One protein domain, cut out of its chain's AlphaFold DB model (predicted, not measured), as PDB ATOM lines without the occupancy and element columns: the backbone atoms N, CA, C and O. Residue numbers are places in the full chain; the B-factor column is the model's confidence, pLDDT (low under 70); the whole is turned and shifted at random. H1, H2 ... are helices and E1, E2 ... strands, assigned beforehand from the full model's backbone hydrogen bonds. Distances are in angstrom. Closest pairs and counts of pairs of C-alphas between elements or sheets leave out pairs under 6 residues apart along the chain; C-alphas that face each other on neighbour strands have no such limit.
ATOM      1  N   ARG A   3     384.405 245.077 186.837       93.94
ATOM      2  CA  ARG A   3     384.530 244.239 185.642       93.94
ATOM      3  C   ARG A   3     385.156 245.076 184.540       93.94
ATOM      4  O   ARG A   3     384.772 246.226 184.346       93.94
ATOM      5  N   SER A   4     386.108 244.496 183.826       97.06
ATOM      6  CA  SER A   4     386.751 245.169 182.706       97.06
ATOM      7  C   SER A   4     386.926 244.210 181.541       97.06
ATOM      8  O   SER A   4     387.250 243.036 181.745       97.06
ATOM      9  N   TYR A   5     386.724 244.716 180.331       98.19
ATOM     10  CA  TYR A   5     386.833 243.954 179.096       98.19
ATOM     11  C   TYR A   5     387.625 244.752 178.065       98.19
ATOM     12  O   TYR A   5     387.312 245.912 177.830       98.19
ATOM     13  N   LEU A   6     388.630 244.131 177.456       98.31
ATOM     14  CA  LEU A   6     389.298 244.644 176.266       98.31
ATOM     15  C   LEU A   6     388.506 244.194 175.039       98.31
ATOM     16  O   LEU A   6     388.271 242.998 174.871       98.31
ATOM     17  N   ILE A   7     388.128 245.144 174.196       98.12
ATOM     18  CA  ILE A   7     387.502 244.920 172.898       98.12
ATOM     19  C   ILE A   7     388.569 245.210 171.845       98.12
ATOM     20  O   ILE A   7     389.078 246.329 171.761       98.12
ATOM     21  N   ASP A   8     388.934 244.188 171.078       95.81
ATOM     22  CA  ASP A   8     389.967 244.267 170.049       95.81
ATOM     23  C   ASP A   8     389.337 244.003 168.673       95.81
ATOM     24  O   ASP A   8     389.080 242.836 168.349       95.81
ATOM     25  N   PRO A   9     389.061 245.049 167.868       94.06
ATOM     26  CA  PRO A   9     388.455 244.877 166.552       94.06
ATOM     27  C   PRO A   9     389.378 244.209 165.535       94.06
ATOM     28  O   PRO A   9     388.875 243.539 164.637       94.06
ATOM     29  N   LEU A  10     390.702 244.300 165.700       90.81
ATOM     30  CA  LEU A  10     391.654 243.642 164.804       90.81
ATOM     31  C   LEU A  10     391.552 242.119 164.927       90.81
ATOM     32  O   LEU A  10     391.567 241.404 163.932       90.81
ATOM     33  N   SER A  11     391.419 241.626 166.159       91.88
ATOM     34  CA  SER A  11     391.239 240.192 166.421       91.88
ATOM     35  C   SER A  11     389.768 239.766 166.455       91.88
ATOM     36  O   SER A  11     389.488 238.578 166.597       91.88
ATOM     37  N   CYS A  12     388.828 240.714 166.359       95.06
ATOM     38  CA  CYS A  12     387.395 240.498 166.580       95.06
ATOM     39  C   CYS A  12     387.104 239.772 167.908       95.06
ATOM     40  O   CYS A  12     386.329 238.818 167.953       95.06
ATOM     41  N   THR A  13     387.752 240.202 168.998       96.81
ATOM     42  CA  THR A  13     387.620 239.545 170.311       96.81
ATOM     43  C   THR A  13     387.174 240.493 171.411       96.81
ATOM     44  O   THR A  13     387.481 241.687 171.400       96.81
ATOM     45  N   VAL A  14     386.503 239.922 172.411       98.12
ATOM     46  CA  VAL A  14     386.289 240.549 173.713       98.12
ATOM     47  C   VAL A  14     386.970 239.689 174.770       98.12
ATOM     48  O   VAL A  14     386.707 238.497 174.886       98.12
ATOM     49  N   THR A  15     387.849 240.284 175.571       98.06
ATOM     50  CA  THR A  15     388.604 239.560 176.601       98.06
ATOM     51  C   THR A  15     388.412 240.210 177.956       98.06
ATOM     52  O   THR A  15     388.592 241.414 178.106       98.06
ATOM     53  N   LYS A  16     388.090 239.423 178.985       97.56
ATOM     54  CA  LYS A  16     388.043 239.934 180.360       97.56
ATOM     55  C   LYS A  16     389.453 240.277 180.839       97.56
ATOM     56  O   LYS A  16     390.338 239.424 180.821       97.56
ATOM     57  N   VAL A  17     389.644 241.499 181.322       96.88
ATOM     58  CA  VAL A  17     390.928 241.994 181.833       96.88
ATOM     59  C   VAL A  17     390.805 242.414 183.294       96.88
ATOM     60  O   VAL A  17     389.721 242.710 183.797       96.88
ATOM     61  N   ARG A  18     391.934 242.402 184.006       94.69
ATOM     62  CA  ARG A  18     392.038 242.945 185.367       94.69
ATOM     63  C   ARG A  18     392.502 244.390 185.285       94.69
ATOM     64  O   ARG A  18     393.362 244.673 184.453       94.69
ATOM     65  N   GLU A  19     391.960 245.236 186.163       91.75
ATOM     66  CA  GLU A  19     392.393 246.635 186.326       91.75
ATOM     67  C   GLU A  19     392.336 247.405 184.998       91.75
ATOM     68  O   GLU A  19     393.276 248.084 184.610       91.75
ATOM     69  N   GLY A  20     391.240 247.241 184.243       92.44
ATOM     70  CA  GLY A  20     391.172 247.746 182.871       92.44
ATOM     71  C   GLY A  20     391.295 249.265 182.761       92.44
ATOM     72  O   GLY A  20     391.834 249.737 181.770       92.44
ATOM     73  N   PHE A  21     390.841 250.010 183.773       91.75
ATOM     74  CA  PHE A  21     391.004 251.463 183.813       91.75
ATOM     75  C   PHE A  21     392.470 251.850 184.051       91.75
ATOM     76  O   PHE A  21     393.052 252.551 183.234       91.75
ATOM     77  N   ASP A  22     393.097 251.310 185.102       94.31
ATOM     78  CA  ASP A  22     394.496 251.607 185.452       94.31
ATOM     79  C   ASP A  22     395.490 251.148 184.375       94.31
ATOM     80  O   ASP A  22     396.581 251.693 184.238       94.31
ATOM     81  N   ARG A  23     395.118 250.122 183.601       95.88
ATOM     82  CA  ARG A  23     395.936 249.561 182.521       95.88
ATOM     83  C   ARG A  23     395.492 250.008 181.133       95.88
ATOM     84  O   ARG A  23     396.005 249.458 180.160       95.88
ATOM     85  N   ALA A  24     394.563 250.958 181.015       95.88
ATOM     86  CA  ALA A  24     394.027 251.378 179.723       95.88
ATOM     87  C   ALA A  24     395.143 251.839 178.777       95.88
ATOM     88  O   ALA A  24     395.206 251.354 177.652       95.88
ATOM     89  N   GLU A  25     396.090 252.647 179.262       95.19
ATOM     90  CA  GLU A  25     397.213 253.123 178.447       95.19
ATOM     91  C   GLU A  25     398.040 251.966 177.867       95.19
ATOM     92  O   GLU A  25     398.338 251.914 176.675       95.19
ATOM     93  N   GLN A  26     398.348 250.966 178.701       96.19
ATOM     94  CA  GLN A  26     399.085 249.774 178.284       96.19
ATOM     95  C   GLN A  26     398.281 248.900 177.308       96.19
ATOM     96  O   GLN A  26     398.850 248.337 176.376       96.19
ATOM     97  N   LEU A  27     396.980 248.727 177.552       95.56
ATOM     98  CA  LEU A  27     396.109 247.862 176.750       95.56
ATOM     99  C   LEU A  27     395.795 248.470 175.377       95.56
ATOM    100  O   LEU A  27     395.613 247.727 174.411       95.56
ATOM    101  N   LEU A  28     395.733 249.800 175.307       95.00
ATOM    102  CA  LEU A  28     395.434 250.567 174.101       95.00
ATOM    103  C   LEU A  28     396.700 251.016 173.359       95.00
ATOM    104  O   LEU A  28     396.629 251.307 172.170       95.00
ATOM    105  N   GLY A  29     397.858 250.999 174.024       92.38
ATOM    106  CA  GLY A  29     399.149 251.348 173.429       92.38
ATOM    107  C   GLY A  29     399.382 252.854 173.290       92.38
ATOM    108  O   GLY A  29     400.182 253.257 172.451       92.38
ATOM    109  N   THR A  30     398.689 253.674 174.082       92.31
ATOM    110  CA  THR A  30     398.758 255.142 174.033       92.31
ATOM    111  C   THR A  30     398.420 255.757 175.389       92.31
ATOM    112  O   THR A  30     397.622 255.196 176.132       92.31
ATOM    113  N   ASP A  31     398.997 256.915 175.702       92.88
ATOM    114  CA  ASP A  31     398.632 257.754 176.852       92.88
ATOM    115  C   ASP A  31     397.517 258.770 176.521       92.88
ATOM    116  O   ASP A  31     396.926 259.379 177.414       92.88
ATOM    117  N   ARG A  32     397.188 258.935 175.234       93.75
ATOM    118  CA  ARG A  32     396.103 259.797 174.745       93.75
ATOM    119  C   ARG A  32     394.778 259.038 174.767       93.75
ATOM    120  O   ARG A  32     394.452 258.320 173.821       93.75
ATOM    121  N   LEU A  33     394.040 259.171 175.867       95.25
ATOM    122  CA  LEU A  33     392.799 258.438 176.126       95.25
ATOM    123  C   LEU A  33     391.566 259.344 176.101       95.25
ATOM    124  O   LEU A  33     391.578 260.428 176.682       95.25
ATOM    125  N   ASP A  34     390.481 258.832 175.527       95.31
ATOM    126  CA  ASP A  34     389.129 259.370 175.668       95.31
ATOM    127  C   ASP A  34     388.272 258.435 176.535       95.31
ATOM    128  O   ASP A  34     388.458 257.212 176.548       95.31
ATOM    129  N   VAL A  35     387.329 259.013 177.282       95.88
ATOM    130  CA  VAL A  35     386.430 258.275 178.177       95.88
ATOM    131  C   VAL A  35     384.985 258.654 177.892       95.88
ATOM    132  O   VAL A  35     384.497 259.709 178.298       95.88
ATOM    133  N   ALA A  36     384.251 257.723 177.289       95.00
ATOM    134  CA  ALA A  36     382.812 257.831 177.131       95.00
ATOM    135  C   ALA A  36     382.087 257.217 178.339       95.00
ATOM    136  O   ALA A  36     382.226 256.027 178.634       95.00
ATOM    137  N   THR A  37     381.254 258.004 179.021       94.62
ATOM    138  CA  THR A  37     380.368 257.500 180.083       94.62
ATOM    139  C   THR A  37     379.079 256.951 179.475       94.62
ATOM    140  O   THR A  37     378.225 257.698 178.997       94.62
ATOM    141  N   LEU A  38     378.920 255.628 179.509       94.06
ATOM    142  CA  LEU A  38     377.738 254.934 178.986       94.06
ATOM    143  C   LEU A  38     376.582 255.031 179.982       94.06
ATOM    144  O   LEU A  38     375.419 255.177 179.598       94.06
ATOM    145  N   TRP A  39     376.920 254.966 181.269       94.19
ATOM    146  CA  TRP A  39     375.995 255.131 182.376       94.19
ATOM    147  C   TRP A  39     376.735 255.548 183.650       94.19
ATOM    148  O   TRP A  39     377.867 255.128 183.887       94.19
ATOM    149  N   THR A  40     376.072 256.334 184.496       93.00
ATOM    150  CA  THR A  40     376.525 256.663 185.850       93.00
ATOM    151  C   THR A  40     375.318 256.833 186.768       93.00
ATOM    152  O   THR A  40     374.257 257.284 186.323       93.00
ATOM    153  N   ALA A  41     375.455 256.451 188.036       88.69
ATOM    154  CA  ALA A  41     374.410 256.673 189.023       88.69
ATOM    155  C   ALA A  41     374.376 258.146 189.454       88.69
ATOM    156  O   ALA A  41     375.396 258.732 189.803       88.69
ATOM    157  N   SER A  42     373.180 258.731 189.535       83.06
ATOM    158  CA  SER A  42     373.008 260.137 189.934       83.06
ATOM    159  C   SER A  42     373.495 260.457 191.353       83.06
ATOM    160  O   SER A  42     373.733 261.619 191.668       83.06
ATOM    161  N   PHE A  43     373.598 259.445 192.220       78.75
ATOM    162  CA  PHE A  43     373.904 259.603 193.647       78.75
ATOM    163  C   PHE A  43     375.127 258.808 194.115       78.75
ATOM    164  O   PHE A  43     375.502 258.926 195.279       78.75
ATOM    165  N   ASP A  44     375.745 258.014 193.238       81.00
ATOM    166  CA  ASP A  44     376.971 257.282 193.549       81.00
ATOM    167  C   ASP A  44     377.988 257.444 192.410       81.00
ATOM    168  O   ASP A  44     377.873 256.777 191.378       81.00
ATOM    169  N   PRO A  45     379.009 258.299 192.584       76.06
ATOM    170  CA  PRO A  45     380.028 258.519 191.564       76.06
ATOM    171  C   PRO A  45     380.935 257.297 191.352       76.06
ATOM    172  O   PRO A  45     381.682 257.256 190.378       76.06
ATOM    173  N   HIS A  46     380.888 256.298 192.239       84.31
ATOM    174  CA  HIS A  46     381.632 255.048 192.084       84.31
ATOM    175  C   HIS A  46     380.873 253.995 191.266       84.31
ATOM    176  O   HIS A  46     381.437 252.944 190.946       84.31
ATOM    177  N   SER A  47     379.618 254.283 190.910       92.12
ATOM    178  CA  SER A  47     378.768 253.432 190.088       92.12
ATOM    179  C   SER A  47     378.695 253.965 188.665       92.12
ATOM    180  O   SER A  47     378.052 254.978 188.376       92.12
ATOM    181  N   SER A  48     379.381 253.273 187.756       94.19
ATOM    182  CA  SER A  48     379.494 253.700 186.364       94.19
ATOM    183  C   SER A  48     379.799 252.552 185.415       94.19
ATOM    184  O   SER A  48     380.462 251.577 185.781       94.19
ATOM    185  N   VAL A  49     379.393 252.740 184.164       95.50
ATOM    186  CA  VAL A  49     379.903 252.001 183.014       95.50
ATOM    187  C   VAL A  49     380.558 253.006 182.078       95.50
ATOM    188  O   VAL A  49     379.899 253.912 181.572       95.50
ATOM    189  N   ASN A  50     381.858 252.839 181.868       96.31
ATOM    190  CA  ASN A  50     382.684 253.702 181.037       96.31
ATOM    191  C   ASN A  50     383.334 252.882 179.931       96.31
ATOM    192  O   ASN A  50     383.655 251.709 180.117       96.31
ATOM    193  N   LEU A  51     383.563 253.523 178.799       97.25
ATOM    194  CA  LEU A  51     384.325 252.987 177.691       97.25
ATOM    195  C   LEU A  51     385.537 253.886 177.494       97.25
ATOM    196  O   LEU A  51     385.383 255.084 177.282       97.25
ATOM    197  N   VAL A  52     386.720 253.300 177.615       97.75
ATOM    198  CA  VAL A  52     387.994 253.989 177.421       97.75
ATOM    199  C   VAL A  52     388.534 253.599 176.056       97.75
ATOM    200  O   VAL A  52     388.673 252.410 175.778       97.75
ATOM    201  N   SER A  53     388.837 254.570 175.210       96.56
ATOM    202  CA  SER A  53     389.432 254.359 173.887       96.56
ATOM    203  C   SER A  53     390.587 255.326 173.680       96.56
ATOM    204  O   SER A  53     390.829 256.204 174.505       96.56
ATOM    205  N   ALA A  54     391.328 255.155 172.591       94.00
ATOM    206  CA  ALA A  54     392.282 256.168 172.181       94.00
ATOM    207  C   ALA A  54     391.549 257.450 171.754       94.00
ATOM    208  O   ALA A  54     390.492 257.380 171.120       94.00
ATOM    209  N   ASP A  55     392.107 258.609 172.098       91.56
ATOM    210  CA  ASP A  55     391.618 259.892 171.595       91.56
ATOM    211  C   ASP A  55     392.204 260.158 170.202       91.56
ATOM    212  O   ASP A  55     393.252 260.790 170.041       91.56
ATOM    213  N   GLU A  56     391.497 259.671 169.183       84.25
ATOM    214  CA  GLU A  56     391.852 259.826 167.767       84.25
ATOM    215  C   GLU A  56     391.999 261.293 167.333       84.25
ATOM    216  O   GLU A  56     392.747 261.577 166.404       84.25
ATOM    217  N   ALA A  57     391.335 262.247 167.998       83.94
ATOM    218  CA  ALA A  57     391.455 263.663 167.643       83.94
ATOM    219  C   ALA A  57     392.798 264.265 168.070       83.94
ATOM    220  O   ALA A  57     393.219 265.298 167.544       83.94
ATOM    221  N   THR A  58     393.459 263.638 169.041       84.88
ATOM    222  CA  THR A  58     394.751 264.091 169.553       84.88
ATOM    223  C   THR A  58     395.915 263.304 168.989       84.88
ATOM    224  O   THR A  58     397.049 263.721 169.190       84.88
ATOM    225  N   LEU A  59     395.680 262.183 168.311       84.12
ATOM    226  CA  LEU A  59     396.721 261.362 167.705       84.12
ATOM    227  C   LEU A  59     397.208 261.964 166.383       84.12
ATOM    228  O   LEU A  59     396.429 262.496 165.597       84.12
ATOM    229  N   ASP A  60     398.517 261.876 166.144       82.75
ATOM    230  CA  ASP A  60     399.125 262.351 164.895       82.75
ATOM    231  C   ASP A  60     398.770 261.428 163.710       82.75
ATOM    232  O   ASP A  60     398.619 261.888 162.578       82.75
ATOM    233  N   GLU A  61     398.584 260.133 163.987       80.19
ATOM    234  CA  GLU A  61     398.125 259.094 163.060       80.19
ATOM    235  C   GLU A  61     397.159 258.142 163.796       80.19
ATOM    236  O   GLU A  61     397.355 257.894 164.991       80.19
ATOM    237  N   PRO A  62     396.132 257.591 163.120       77.94
ATOM    238  CA  PRO A  62     395.179 256.681 163.751       77.94
ATOM    239  C   PRO A  62     395.870 255.396 164.220       77.94
ATOM    240  O   PRO A  62     396.658 254.796 163.486       77.94
ATOM    241  N   LEU A  63     395.544 254.919 165.427       79.69
ATOM    242  CA  LEU A  63     396.142 253.681 165.960       79.69
ATOM    243  C   LEU A  63     395.615 252.421 165.265       79.69
ATOM    244  O   LEU A  63     396.220 251.349 165.355       79.69
ATOM    245  N   SER A  64     394.461 252.519 164.609       80.62
ATOM    246  CA  SER A  64     393.878 251.431 163.838       80.62
ATOM    247  C   SER A  64     392.907 251.963 162.797       80.62
ATOM    248  O   SER A  64     392.160 252.898 163.054       80.62
ATOM    249  N   GLU A  65     392.845 251.292 161.651       84.62
ATOM    250  CA  GLU A  65     391.797 251.522 160.650       84.62
ATOM    251  C   GLU A  65     390.563 250.626 160.876       84.62
ATOM    252  O   GLU A  65     389.534 250.774 160.212       84.62
ATOM    253  N   THR A  66     390.650 249.689 161.827       90.00
ATOM    254  CA  THR A  66     389.536 248.820 162.231       90.00
ATOM    255  C   THR A  66     388.760 249.432 163.389       90.00
ATOM    256  O   THR A  66     389.290 250.228 164.160       90.00
ATOM    257  N   GLY A  67     387.497 249.048 163.540       93.50
ATOM    258  CA  GLY A  67     386.648 249.567 164.604       93.50
ATOM    259  C   GLY A  67     385.452 248.674 164.884       93.50
ATOM    260  O   GLY A  67     385.318 247.578 164.337       93.50
ATOM    261  N   PHE A  68     384.565 249.144 165.747       96.12
ATOM    262  CA  PHE A  68     383.344 248.433 166.102       96.12
ATOM    263  C   PHE A  68     382.236 249.401 166.520       96.12
ATOM    264  O   PHE A  68     382.486 250.558 166.863       96.12
ATOM    265  N   SER A  69     381.000 248.915 166.481       97.31
ATOM    266  CA  SER A  69     379.857 249.552 167.126       97.31
ATOM    267  C   SER A  69     379.546 248.811 168.426       97.31
ATOM    268  O   SER A  69     379.396 247.590 168.433       97.31
ATOM    269  N   LEU A  70     379.454 249.544 169.534       97.38
ATOM    270  CA  LEU A  70     378.965 249.037 170.811       97.38
ATOM    271  C   LEU A  70     377.522 249.479 171.010       97.38
ATOM    272  O   LEU A  70     377.219 250.672 171.020       97.38
ATOM    273  N   PHE A  71     376.644 248.515 171.231       96.75
ATOM    274  CA  PHE A  71     375.245 248.745 171.530       96.75
ATOM    275  C   PHE A  71     374.973 248.522 173.004       96.75
ATOM    276  O   PHE A  71     375.145 247.424 173.521       96.75
ATOM    277  N   PHE A  72     374.477 249.551 173.672       94.50
ATOM    278  CA  PHE A  72     374.236 249.496 175.103       94.50
ATOM    279  C   PHE A  72     372.837 250.004 175.412       94.50
ATOM    280  O   PHE A  72     372.428 251.071 174.946       94.50
ATOM    281  N   THR A  73     372.081 249.218 176.170       93.38
ATOM    282  CA  THR A  73     370.710 249.549 176.557       93.38
ATOM    283  C   THR A  73     370.687 250.003 178.004       93.38
ATOM    284  O   THR A  73     371.193 249.322 178.886       93.38
ATOM    285  N   CYS A  74     370.084 251.152 178.267       87.94
ATOM    286  CA  CYS A  74     369.916 251.674 179.615       87.94
ATOM    287  C   CYS A  74     368.469 252.129 179.767       87.94
ATOM    288  O   CYS A  74     367.994 252.936 178.961       87.94
ATOM    289  N   HIS A  75     367.750 251.571 180.745       85.38
ATOM    290  CA  HIS A  75     366.347 251.903 181.008       85.38
ATOM    291  C   HIS A  75     365.458 251.794 179.753       85.38
ATOM    292  O   HIS A  75     364.668 252.682 179.436       85.38
ATOM    293  N   GLY A  76     365.641 250.714 178.983       86.19
ATOM    294  CA  GLY A  76     364.895 250.444 177.748       86.19
ATOM    295  C   GLY A  76     365.315 251.276 176.530       86.19
ATOM    296  O   GLY A  76     364.801 251.051 175.438       86.19
ATOM    297  N   THR A  77     366.267 252.201 176.680       90.19
ATOM    298  CA  THR A  77     366.801 252.993 175.566       90.19
ATOM    299  C   THR A  77     368.117 252.396 175.088       90.19
ATOM    300  O   THR A  77     369.112 252.429 175.813       90.19
ATOM    301  N   ARG A  78     368.135 251.868 173.859       93.94
ATOM    302  CA  ARG A  78     369.359 251.408 173.193       93.94
ATOM    303  C   ARG A  78     370.097 252.598 172.584       93.94
ATOM    304  O   ARG A  78     369.500 253.399 171.870       93.94
ATOM    305  N   LYS A  79     371.392 252.685 172.851       94.25
ATOM    306  CA  LYS A  79     372.318 253.666 172.285       94.25
ATOM    307  C   LYS A  79     373.464 252.936 171.579       94.25
ATOM    308  O   LYS A  79     373.749 251.781 171.900       94.25
ATOM    309  N   GLU A  80     374.085 253.607 170.617       95.88
ATOM    310  CA  GLU A  80     375.225 253.105 169.846       95.88
ATOM    311  C   GLU A  80     376.430 254.026 170.049       95.88
ATOM    312  O   GLU A  80     376.288 255.249 170.008       95.88
ATOM    313  N   TRP A  81     377.607 253.429 170.231       95.56
ATOM    314  CA  TRP A  81     378.900 254.108 170.222       95.56
ATOM    315  C   TRP A  81     379.755 253.509 169.121       95.56
ATOM    316  O   TRP A  81     379.945 252.295 169.078       95.56
ATOM    317  N   GLN A  82     380.272 254.360 168.243       94.94
ATOM    318  CA  GLN A  82     381.169 253.949 167.172       94.94
ATOM    319  C   GLN A  82     382.596 254.246 167.592       94.94
ATOM    320  O   GLN A  82     382.918 255.394 167.884       94.94
ATOM    321  N   ILE A  83     383.423 253.209 167.625       94.38
ATOM    322  CA  ILE A  83     384.790 253.293 168.122       94.38
ATOM    323  C   ILE A  83     385.750 252.846 167.034       94.38
ATOM    324  O   ILE A  83     385.540 251.814 166.389       94.38
ATOM    325  N   THR A  84     386.807 253.629 166.861       92.50
ATOM    326  CA  THR A  84     387.973 253.280 166.053       92.50
ATOM    327  C   THR A  84     389.037 252.693 166.975       92.50
ATOM    328  O   THR A  84     389.275 253.202 168.068       92.50
ATOM    329  N   GLY A  85     389.657 251.595 166.557       92.69
ATOM    330  CA  GLY A  85     390.659 250.888 167.340       92.69
ATOM    331  C   GLY A  85     390.106 250.160 168.563       92.69
ATOM    332  O   GLY A  85     388.923 249.829 168.665       92.69
ATOM    333  N   LYS A  86     391.018 249.820 169.475       96.19
ATOM    334  CA  LYS A  86     390.698 249.056 170.683       96.19
ATOM    335  C   LYS A  86     389.981 249.933 171.701       96.19
ATOM    336  O   LYS A  86     390.181 251.144 171.750       96.19
ATOM    337  N   ALA A  87     389.213 249.295 172.575       97.75
ATOM    338  CA  ALA A  87     388.644 249.966 173.735       97.75
ATOM    339  C   ALA A  87     388.628 249.063 174.963       97.75
ATOM    340  O   ALA A  87     388.579 247.837 174.858       97.75
ATOM    341  N   VAL A  88     388.599 249.680 176.137       98.12
ATOM    342  CA  VAL A  88     388.390 249.006 177.411       98.12
ATOM    343  C   VAL A  88     387.039 249.417 177.985       98.12
ATOM    344  O   VAL A  88     386.838 250.560 178.387       98.12
ATOM    345  N   LEU A  89     386.109 248.470 178.060       98.00
ATOM    346  CA  LEU A  89     384.841 248.644 178.763       98.00
ATOM    347  C   LEU A  89     385.058 248.370 180.252       98.00
ATOM    348  O   LEU A  89     385.517 247.289 180.621       98.00
ATOM    349  N   VAL A  90     384.703 249.319 181.110       96.81
ATOM    350  CA  VAL A  90     384.858 249.238 182.565       96.81
ATOM    351  C   VAL A  90     383.509 249.455 183.231       96.81
ATOM    352  O   VAL A  90     382.865 250.478 183.031       96.81
ATOM    353  N   ALA A  91     383.095 248.502 184.056       95.31
ATOM    354  CA  ALA A  91     381.877 248.559 184.848       95.31
ATOM    355  C   ALA A  91     382.230 248.421 186.335       95.31
ATOM    356  O   ALA A  91     382.949 247.496 186.726       95.31
ATOM    357  N   GLY A  92     381.740 249.340 187.161       92.56
ATOM    358  CA  GLY A  92     382.029 249.403 188.591       92.56
ATOM    359  C   GLY A  92     380.841 249.885 189.415       92.56
ATOM    360  O   GLY A  92     379.931 250.515 188.884       92.56
ATOM    361  N   GLY A  93     380.876 249.571 190.713       90.56
ATOM    362  CA  GLY A  93     379.856 249.969 191.687       90.56
ATOM    363  C   GLY A  93     378.613 249.076 191.721       90.56
ATOM    364  O   GLY A  93     378.718 247.857 191.522       90.56
ATOM    365  N   ASP A  94     377.485 249.695 192.058       90.94
ATOM    366  CA  ASP A  94     376.137 249.137 192.114       90.94
ATOM    367  C   ASP A  94     375.368 249.530 190.846       90.94
ATOM    368  O   ASP A  94     374.920 250.663 190.666       90.94
ATOM    369  N   ILE A  95     375.305 248.587 189.912       90.88
ATOM    370  CA  ILE A  95     374.784 248.798 188.565       90.88
ATOM    371  C   ILE A  95     373.375 248.193 188.491       90.88
ATOM    372  O   ILE A  95     373.216 247.025 188.854       90.88
ATOM    373  N   PRO A  96     372.369 248.927 187.971       90.38
ATOM    374  CA  PRO A  96     371.027 248.406 187.733       90.38
ATOM    375  C   PRO A  96     371.041 247.084 186.965       90.38
ATOM    376  O   PRO A  96     371.837 246.908 186.043       90.38
ATOM    377  N   THR A  97     370.148 246.158 187.321       89.81
ATOM    378  CA  THR A  97     370.137 244.791 186.773       89.81
ATOM    379  C   THR A  97     370.104 244.753 185.245       89.81
ATOM    380  O   THR A  97     370.847 243.978 184.648       89.81
ATOM    381  N   ASP A  98     369.317 245.626 184.608       88.56
ATOM    382  CA  ASP A  98     369.213 245.710 183.145       88.56
ATOM    383  C   ASP A  98     370.561 246.012 182.480       88.56
ATOM    384  O   ASP A  98     370.866 245.497 181.405       88.56
ATOM    385  N   ILE A  99     371.400 246.808 183.140       91.94
ATOM    386  CA  ILE A  99     372.751 247.131 182.685       91.94
ATOM    387  C   ILE A  99     373.741 246.035 183.093       91.94
ATOM    388  O   ILE A  99     374.593 245.634 182.298       91.94
ATOM    389  N   ALA A 100     373.633 245.535 184.325       92.00
ATOM    390  CA  ALA A 100     374.542 244.541 184.881       92.00
ATOM    391  C   ALA A 100     374.578 243.260 184.035       92.00
ATOM    392  O   ALA A 100     375.665 242.732 183.798       92.00
ATOM    393  N   GLU A 101     373.429 242.807 183.523       93.12
ATOM    394  CA  GLU A 101     373.306 241.630 182.649       93.12
ATOM    395  C   GLU A 101     374.082 241.774 181.327       93.12
ATOM    396  O   GLU A 101     374.691 240.811 180.844       93.12
ATOM    397  N   GLN A 102     374.130 242.988 180.767       94.50
ATOM    398  CA  GLN A 102     374.851 243.286 179.523       94.50
ATOM    399  C   GLN A 102     376.377 243.252 179.703       94.50
ATOM    400  O   GLN A 102     377.102 242.976 178.751       94.50
ATOM    401  N   VAL A 103     376.874 243.476 180.924       93.81
ATOM    402  CA  VAL A 103     378.316 243.492 181.249       93.81
ATOM    403  C   VAL A 103     378.737 242.343 182.171       93.81
ATOM    404  O   VAL A 103     379.836 242.353 182.740       93.81
ATOM    405  N   ASP A 104     377.872 241.339 182.345       93.88
ATOM    406  CA  ASP A 104     378.090 240.247 183.295       93.88
ATOM    407  C   ASP A 104     379.168 239.268 182.868       93.88
ATOM    408  O   ASP A 104     380.035 238.876 183.657       93.88
ATOM    409  N   THR A 105     379.148 238.938 181.584       95.62
ATOM    410  CA  THR A 105     380.035 237.951 180.993       95.62
ATOM    411  C   THR A 105     380.668 238.498 179.726       95.62
ATOM    412  O   THR A 105     380.136 239.412 179.098       95.62
ATOM    413  N   VAL A 106     381.780 237.886 179.314       97.56
ATOM    414  CA  VAL A 106     382.387 238.150 178.001       97.56
ATOM    415  C   VAL A 106     381.343 237.977 176.895       97.56
ATOM    416  O   VAL A 106     381.155 238.880 176.095       97.56
ATOM    417  N   ALA A 107     380.570 236.888 176.936       97.12
ATOM    418  CA  ALA A 107     379.532 236.607 175.950       97.12
ATOM    419  C   ALA A 107     378.389 237.640 175.938       97.12
ATOM    420  O   ALA A 107     377.721 237.810 174.918       97.12
ATOM    421  N   SER A 108     378.098 238.302 177.062       96.25
ATOM    422  CA  SER A 108     377.128 239.407 177.087       96.25
ATOM    423  C   SER A 108     377.668 240.614 176.319       96.25
ATOM    424  O   SER A 108     376.959 241.176 175.491       96.25
ATOM    425  N   VAL A 109     378.943 240.950 176.537       97.19
ATOM    426  CA  VAL A 109     379.609 242.069 175.861       97.19
ATOM    427  C   VAL A 109     379.824 241.770 174.375       97.19
ATOM    428  O   VAL A 109     379.576 242.635 173.549       97.19
ATOM    429  N   GLU A 110     380.186 240.541 174.001       97.50
ATOM    430  CA  GLU A 110     380.303 240.130 172.590       97.50
ATOM    431  C   GLU A 110     378.993 240.324 171.822       97.50
ATOM    432  O   GLU A 110     379.006 240.820 170.704       97.50
ATOM    433  N   ARG A 111     377.843 240.004 172.430       96.62
ATOM    434  CA  ARG A 111     376.526 240.235 171.807       96.62
ATOM    435  C   ARG A 111     376.189 241.715 171.628       96.62
ATOM    436  O   ARG A 111     375.319 242.041 170.824       96.62
ATOM    437  N   ALA A 112     376.829 242.585 172.402       95.69
ATOM    438  CA  ALA A 112     376.673 244.029 172.322       95.69
ATOM    439  C   ALA A 112     377.630 244.671 171.302       95.69
ATOM    440  O   ALA A 112     377.460 245.848 170.992       95.69
ATOM    441  N   VAL A 113     378.616 243.934 170.783       97.38
ATOM    442  CA  VAL A 113     379.651 244.450 169.882       97.38
ATOM    443  C   VAL A 113     379.419 243.956 168.458       97.38
ATOM    444  O   VAL A 113     379.275 242.763 168.206       97.38
ATOM    445  N   GLU A 114     379.444 244.884 167.509       97.19
ATOM    446  CA  GLU A 114     379.464 244.596 166.078       97.19
ATOM    447  C   GLU A 114     380.781 245.100 165.483       97.19
ATOM    448  O   GLU A 114     381.017 246.305 165.390       97.19
ATOM    449  N   PHE A 115     381.668 244.176 165.107       95.12
ATOM    450  CA  PHE A 115     382.957 244.520 164.511       95.12
ATOM    451  C   PHE A 115     382.786 245.004 163.072       95.12
ATOM    452  O   PHE A 115     382.150 244.347 162.246       95.12
ATOM    453  N   LYS A 116     383.409 246.139 162.753       89.25
ATOM    454  CA  LYS A 116     383.491 246.649 161.387       89.25
ATOM    455  C   LYS A 116     384.677 245.971 160.714       89.25
ATOM    456  O   LYS A 116     385.813 246.423 160.830       89.25
ATOM    457  N   LEU A 117     384.406 244.860 160.036       75.19
ATOM    458  CA  LEU A 117     385.399 244.217 159.185       75.19
ATOM    459  C   LEU A 117     385.675 245.135 157.995       75.19
ATOM    460  O   LEU A 117     384.778 245.410 157.194       75.19
TER     461      LEU A 117
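Overview. This is residues 3 to 117 of the 156 residues of an uncharacterized protein of Caballeronia hypogeia (UniProt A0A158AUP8). What is the overall picture? Two antiparallel sheets lie partly face to face as a sandwich, five strands against three, with their strands running nearly in line. H3 lies beside the three-stranded sheet and covers E1 and E2, while the short H1 covers part of the other face of the five-stranded sheet. What makes it up? The 115 printed residues hold eight named strands and three named helices, in the order E1 E2 H1 E3 E4 E5 E6 E7 H2 H3 E8, a mixed class of helices and strands. How large is it? It is compact, with a radius of gyration of the C-alphas of 13.4 A and spans of 38 by 27 by 24 A.

Arrangement. How is the largest sheet ordered? It runs E2, residues 13 to 17, E1, residues 3 to 8, E7, residues 87 to 92, E4, residues 48 to 54, and E3, residues 33 to 40, and is twisted. Within hydrogen-bond range are N 6 and O 15 at 2.8 A, N 5 and O 89 at 2.9 A, N 50 and O 90 at 2.8 A, and N 36 and O 51 at 2.9 A. What faces it? E6, residues 77 to 84, E5, residues 67 to 74, and E8, residues 113 to 116, form the second sheet in that order, with N 70 and O 81 at 2.8 A and N 69 and O 114 at 2.8 A. In this sandwich, two sheets face to face, the best planes are 10 degrees apart. Where are the helices? H1, residues 24 to 28, is on the larger sheet at a height of 7.3 A, only just over E7 with 3 of its 5 C-alphas. H3, residues 106 to 112, is on the opposite face at 8.8 A and stands at the smaller sheet's level; its closest C-alphas to E5 are Ala 112 and Phe 71, 5.0 A apart. H2, residues 97 to 103, only grazes both sheets and has 2 of 3 O i to N i+4 pairs within hydrogen-bond range, while H1 and H3 have every such pair.

Along the chain. Where are the anchors? C-alpha 3, where E1 begins, is at (384.530, 244.239, 185.642), and C-alpha 116, where E8 ends, is at (383.491, 246.649, 161.387). Which strands are longest? From first to last C-alpha, E6 measures 23.2 A and E5 22.6 A; the two form a hairpin.

Size, cuts and confidence. Which C-alphas are farthest apart? Those of Asp 60 and Thr 97, at 40.3 A. Is it continuous and confident? The printed part has no cut, its long link is residues 55 to 66 between E4 and E5, its mean pLDDT is 92.6, and no printed residue is under 70.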